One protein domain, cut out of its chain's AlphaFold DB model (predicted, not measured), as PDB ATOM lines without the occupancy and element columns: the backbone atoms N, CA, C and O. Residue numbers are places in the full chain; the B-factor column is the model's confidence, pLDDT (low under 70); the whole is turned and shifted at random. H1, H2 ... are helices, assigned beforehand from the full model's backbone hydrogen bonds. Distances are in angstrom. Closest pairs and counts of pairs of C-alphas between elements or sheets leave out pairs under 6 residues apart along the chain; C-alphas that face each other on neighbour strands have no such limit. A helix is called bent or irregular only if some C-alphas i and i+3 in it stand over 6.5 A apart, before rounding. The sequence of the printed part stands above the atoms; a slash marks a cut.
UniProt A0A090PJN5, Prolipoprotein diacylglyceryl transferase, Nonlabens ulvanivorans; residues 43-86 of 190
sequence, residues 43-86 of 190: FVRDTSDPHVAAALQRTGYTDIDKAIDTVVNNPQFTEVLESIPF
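This is residues 43 to 86 of the 190 residues of the protein "Prolipoprotein diacylglyceryl transferase" of Nonlabens ulvanivorans (UniProt A0A090PJN5). Picture a small U of helices: H1 and H3 run opposite ways as its sides, and H2 crosses between the end of H1 and the start of H3. The printed part has 44 residues with three named helices, H1, H2, H3 in chain order, and no named strand; the class is all helix. It is compact, with a radius of gyration of the C-alphas of 9.0 A, and rounded, spanning 20 by 20 by 14 A.

Start at H1, residues 50 to 59; it touches H2, residues 64 to 73, about perpendicular at 87 degrees, with closest C-alphas Leu 56 and Ala 67, 5.5 A apart. H3, residues 75 to 82, touches H2 only at the corner, about perpendicular at 80 degrees; the closest C-alphas, Val 71 and Phe 77, are 5.2 A apart. H1 and H3 are close but not clearly touching, Ala 55 to Val 80 being the closest C-alphas at 5.9 A, with a shallow tilt of 11 degrees, opposite ways. Every O i to N i+4 pair is within hydrogen-bond range in H2, 5 of 6 in H1 and 2 of 4 in H3.

Find C-alpha 50 at (221.537, 169.169, 146.168); H1 runs 14.8 A from there. H2 runs 14.0 A. H3 is irregular, C-alphas 76 and 79 being 7.7 A apart, and ends at C-alpha 82, (210.641, 165.973, 138.208).

The farthest C-alphas, Thr 62 and Phe 86, are 24.8 A apart. Both links are tight, the printed part has no cut, and no printed residue is under 70 in pLDDT.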
ATOM      1  N   PHE A  43     214.070 160.071 146.677       93.94
ATOM      2  CA  PHE A  43     214.273 160.266 148.111       93.94
ATOM      3  C   PHE A  43     214.068 161.733 148.503       93.94
ATOM      4  O   PHE A  43     215.010 162.445 148.819       93.94
ATOM      5  N   VAL A  44     212.815 162.193 148.498       91.56
ATOM      6  CA  VAL A  44     212.446 163.606 148.749       91.56
ATOM      7  C   VAL A  44     212.783 164.124 150.156       91.56
ATOM      8  O   VAL A  44     212.720 165.325 150.394       91.56
ATOM      9  N   ARG A  45     213.137 163.233 151.091       92.56
ATOM     10  CA  ARG A  45     213.597 163.578 152.447       92.56
ATOM     11  C   ARG A  45     215.118 163.691 152.569       92.56
ATOM     12  O   ARG A  45     215.603 164.127 153.608       92.56
ATOM     13  N   ASP A  46     215.869 163.311 151.538       91.75
ATOM     14  CA  ASP A  46     217.331 163.371 151.534       91.75
ATOM     15  C   ASP A  46     217.813 164.812 151.322       91.75
ATOM     16  O   ASP A  46     218.126 165.221 150.209       91.75
ATOM     17  N   THR A  47     217.873 165.606 152.391       88.81
ATOM     18  CA  THR A  47     218.323 167.009 152.325       88.81
ATOM     19  C   THR A  47     219.813 167.164 152.025       88.81
ATOM     20  O   THR A  47     220.263 168.281 151.764       88.81
ATOM     21  N   SER A  48     220.583 166.070 152.057       86.81
ATOM     22  CA  SER A  48     221.984 166.068 151.631       86.81
ATOM     23  C   SER A  48     222.126 166.077 150.108       86.81
ATOM     24  O   SER A  48     223.162 166.491 149.587       86.81
ATOM     25  N   ASP A  49     221.071 165.681 149.392       88.75
ATOM     26  CA  ASP A  49     221.001 165.773 147.945       88.75
ATOM     27  C   ASP A  49     220.789 167.238 147.506       88.75
ATOM     28  O   ASP A  49     219.792 167.863 147.892       88.75
ATOM     29  N   PRO A  50     221.674 167.801 146.661       89.69
ATOM     30  CA  PRO A  50     221.537 169.169 146.168       89.69
ATOM     31  C   PRO A  50     220.215 169.446 145.435       89.69
ATOM     32  O   PRO A  50     219.676 170.549 145.548       89.69
ATOM     33  N   HIS A  51     219.671 168.467 144.706       90.88
ATOM     34  CA  HIS A  51     218.408 168.592 143.976       90.88
ATOM     35  C   HIS A  51     217.229 168.717 144.939       90.88
ATOM     36  O   HIS A  51     216.366 169.578 144.763       90.88
ATOM     37  N   VAL A  52     217.222 167.901 145.995       91.94
ATOM     38  CA  VAL A  52     216.197 167.950 147.043       91.94
ATOM     39  C   VAL A  52     216.320 169.250 147.832       91.94
ATOM     40  O   VAL A  52     215.329 169.956 148.005       91.94
ATOM     41  N   ALA A  53     217.528 169.630 148.251       91.06
ATOM     42  CA  ALA A  53     217.755 170.881 148.969       91.06
ATOM     43  C   ALA A  53     217.273 172.102 148.162       91.06
ATOM     44  O   ALA A  53     216.567 172.959 148.699       91.06
ATOM     45  N   ALA A  54     217.582 172.156 146.863       90.81
ATOM     46  CA  ALA A  54     217.108 173.212 145.974       90.81
ATOM     47  C   ALA A  54     215.579 173.190 145.797       90.81
ATOM     48  O   ALA A  54     214.949 174.250 145.783       90.81
ATOM     49  N   ALA A  55     214.970 172.005 145.693       90.50
ATOM     50  CA  ALA A  55     213.522 171.847 145.596       90.50
ATOM     51  C   ALA A  55     212.801 172.391 146.837       90.50
ATOM     52  O   ALA A  55     211.852 173.165 146.709       90.50
ATOM     53  N   LEU A  56     213.287 172.052 148.033       90.94
ATOM     54  CA  LEU A  56     212.696 172.509 149.291       90.94
ATOM     55  C   LEU A  56     212.854 174.021 149.478       90.94
ATOM     56  O   LEU A  56     211.900 174.684 149.884       90.94
ATOM     57  N   GLN A  57     213.999 174.595 149.098       90.12
ATOM     58  CA  GLN A  57     214.221 176.045 149.165       90.12
ATOM     59  C   GLN A  57     213.227 176.843 148.306       90.12
ATOM     60  O   GLN A  57     212.794 177.917 148.720       90.12
ATOM     61  N   ARG A  58     212.809 176.315 147.146       88.25
ATOM     62  CA  ARG A  58     211.824 176.978 146.266       88.25
ATOM     63  C   ARG A  58     210.437 177.108 146.887       88.25
ATOM     64  O   ARG A  58     209.667 177.960 146.456       88.25
ATOM     65  N   THR A  59     210.112 176.288 147.880       89.75
ATOM     66  CA  THR A  59     208.812 176.357 148.561       89.75
ATOM     67  C   THR A  59     208.703 177.553 149.510       89.75
ATOM     68  O   THR A  59     207.600 177.994 149.814       89.75
ATOM     69  N   GLY A  60     209.838 178.079 149.988       88.00
ATOM     70  CA  GLY A  60     209.883 179.158 150.977       88.00
ATOM     71  C   GLY A  60     209.477 178.752 152.401       88.00
ATOM     72  O   GLY A  60     209.476 179.605 153.290       88.00
ATOM     73  N   TYR A  61     209.150 177.479 152.654       90.12
ATOM     74  CA  TYR A  61     208.840 176.991 153.999       90.12
ATOM     75  C   TYR A  61     210.114 176.678 154.793       90.12
ATOM     76  O   TYR A  61     211.063 176.093 154.279       90.12
ATOM     77  N   THR A  62     210.116 177.036 156.078       86.44
ATOM     78  CA  THR A  62     211.176 176.662 157.033       86.44
ATOM     79  C   THR A  62     210.985 175.258 157.610       86.44
ATOM     80  O   THR A  62     211.938 174.646 158.084       86.44
ATOM     81  N   ASP A  63     209.749 174.760 157.581       92.50
ATOM     82  CA  ASP A  63     209.351 173.429 158.031       92.50
ATOM     83  C   ASP A  63     209.544 172.421 156.889       92.50
ATOM     84  O   ASP A  63     208.929 172.551 155.827       92.50
ATOM     85  N   ILE A  64     210.419 171.433 157.110       89.25
ATOM     86  CA  ILE A  64     210.812 170.444 156.098       89.25
ATOM     87  C   ILE A  64     209.625 169.574 155.685       89.25
ATOM     88  O   ILE A  64     209.446 169.324 154.495       89.25
ATOM     89  N   ASP A  65     208.793 169.137 156.630       91.75
ATOM     90  CA  ASP A  65     207.674 168.248 156.314       91.75
ATOM     91  C   ASP A  65     206.624 168.979 155.473       91.75
ATOM     92  O   ASP A  65     206.116 168.423 154.498       91.75
ATOM     93  N   LYS A  66     206.363 170.258 155.774       92.69
ATOM     94  CA  LYS A  66     205.477 171.101 154.950       92.69
ATOM     95  C   LYS A  66     206.062 171.405 153.575       92.69
ATOM     96  O   LYS A  66     205.325 171.423 152.589       92.69
ATOM     97  N   ALA A  67     207.371 171.646 153.496       91.25
ATOM     98  CA  ALA A  67     208.056 171.858 152.226       91.25
ATOM     99  C   ALA A  67     207.940 170.616 151.329       91.25
ATOM    100  O   ALA A  67     207.556 170.730 150.167       91.25
ATOM    101  N   ILE A  68     208.191 169.426 151.881       91.75
ATOM    102  CA  ILE A  68     208.071 168.155 151.156       91.75
ATOM    103  C   ILE A  68     206.629 167.914 150.717       91.75
ATOM    104  O   ILE A  68     206.405 167.596 149.552       91.75
ATOM    105  N   ASP A  69     205.659 168.093 151.616       93.25
ATOM    106  CA  ASP A  69     204.238 167.938 151.293       93.25
ATOM    107  C   ASP A  69     203.830 168.835 150.117       93.25
ATOM    108  O   ASP A  69     203.191 168.381 149.170       93.25
ATOM    109  N   THR A  70     204.313 170.080 150.108       92.06
ATOM    110  CA  THR A  70     204.078 171.018 149.007       92.06
ATOM    111  C   THR A  70     204.709 170.530 147.703       92.06
ATOM    112  O   THR A  70     204.037 170.522 146.677       92.06
ATOM    113  N   VAL A  71     205.971 170.091 147.717       91.25
ATOM    114  CA  VAL A  71     206.659 169.607 146.502       91.25
ATOM    115  C   VAL A  71     205.986 168.362 145.923       91.25
ATOM    116  O   VAL A  71     205.925 168.211 144.705       91.25
ATOM    117  N   VAL A  72     205.482 167.469 146.775       91.88
ATOM    118  CA  VAL A  72     204.900 166.189 146.349       91.88
ATOM    119  C   VAL A  72     203.447 166.340 145.898       91.88
ATOM    120  O   VAL A  72     203.057 165.720 144.910       91.88
ATOM    121  N   ASN A  73     202.646 167.148 146.600       93.25
ATOM    122  CA  ASN A  73     201.193 167.172 146.418       93.25
ATOM    123  C   ASN A  73     200.668 168.400 145.655       93.25
ATOM    124  O   ASN A  73     199.521 168.378 145.206       93.25
ATOM    125  N   ASN A  74     201.455 169.469 145.480       92.50
ATOM    126  CA  ASN A  74     201.012 170.672 144.768       92.50
ATOM    127  C   ASN A  74     201.396 170.623 143.270       92.50
ATOM    128  O   ASN A  74     202.588 170.592 142.955       92.50
ATOM    129  N   PRO A  75     200.430 170.726 142.330       91.69
ATOM    130  CA  PRO A  75     200.701 170.741 140.888       91.69
ATOM    131  C   PRO A  75     201.665 171.840 140.413       91.69
ATOM    132  O   PRO A  75     202.295 171.701 139.370       91.69
ATOM    133  N   GLN A  76     201.814 172.938 141.162       90.44
ATOM    134  CA  GLN A  76     202.773 174.000 140.825       90.44
ATOM    135  C   GLN A  76     204.237 173.550 140.938       90.44
ATOM    136  O   GLN A  76     205.115 174.176 140.351       90.44
ATOM    137  N   PHE A  77     204.507 172.476 141.682       90.38
ATOM    138  CA  PHE A  77     205.853 171.965 141.934       90.38
ATOM    139  C   PHE A  77     206.166 170.692 141.144       90.38
ATOM    140  O   PHE A  77     207.216 170.095 141.366       90.38
ATOM    141  N   THR A  78     205.321 170.293 140.185       90.75
ATOM    142  CA  THR A  78     205.549 169.087 139.371       90.75
ATOM    143  C   THR A  78     206.903 169.116 138.662       90.75
ATOM    144  O   THR A  78     207.666 168.166 138.799       90.75
ATOM    145  N   GLU A  79     207.274 170.229 138.018       89.88
ATOM    146  CA  GLU A  79     208.593 170.366 137.373       89.88
ATOM    147  C   GLU A  79     209.756 170.271 138.379       89.88
ATOM    148  O   GLU A  79     210.819 169.719 138.095       89.88
ATOM    149  N   VAL A  80     209.554 170.787 139.596       89.25
ATOM    150  CA  VAL A  80     210.554 170.729 140.671       89.25
ATOM    151  C   VAL A  80     210.717 169.293 141.171       89.25
ATOM    152  O   VAL A  80     211.842 168.823 141.329       89.25
ATOM    153  N   LEU A  81     209.613 168.570 141.363       90.12
ATOM    154  CA  LEU A  81     209.621 167.156 141.728       90.12
ATOM    155  C   LEU A  81     210.256 166.297 140.627       90.12
ATOM    156  O   LEU A  81     210.970 165.335 140.918       90.12
ATOM    157  N   GLU A  82     210.025 166.633 139.359       91.00
ATOM    158  CA  GLU A  82     210.641 165.973 138.208       91.00
ATOM    159  C   GLU A  82     212.158 166.145 138.173       91.00
ATOM    160  O   GLU A  82     212.849 165.183 137.847       91.00
ATOM    161  N   SER A  83     212.675 167.294 138.619       90.12
ATOM    162  CA  SER A  83     214.118 167.555 138.680       90.12
ATOM    163  C   SER A  83     214.889 166.705 139.700       90.12
ATOM    164  O   SER A  83     216.115 166.633 139.625       90.12
ATOM    165  N   ILE A  84     214.195 166.062 140.648       91.94
ATOM    166  CA  ILE A  84     214.813 165.149 141.616       91.94
ATOM    167  C   ILE A  84     215.083 163.806 140.918       91.94
ATOM    168  O   ILE A  84     214.122 163.158 140.476       91.94
ATOM    169  N   PRO A  85     216.348 163.352 140.837       92.75
ATOM    170  CA  PRO A  85     216.691 162.123 140.138       92.75
ATOM    171  C   PRO A  85     216.187 160.885 140.885       92.75
ATOM    172  O   PRO A  85     216.082 160.852 142.114       92.75
ATOM    173  N   PHE A  86     215.902 159.826 140.129       94.50
ATOM    174  CA  PHE A  86     215.670 158.507 140.705       94.50
ATOM    175  C   PHE A  86     216.992 157.902 141.180       94.50
ATOM    176  O   PHE A  86     218.009 157.984 140.491       94.50
TER     177      PHE A  86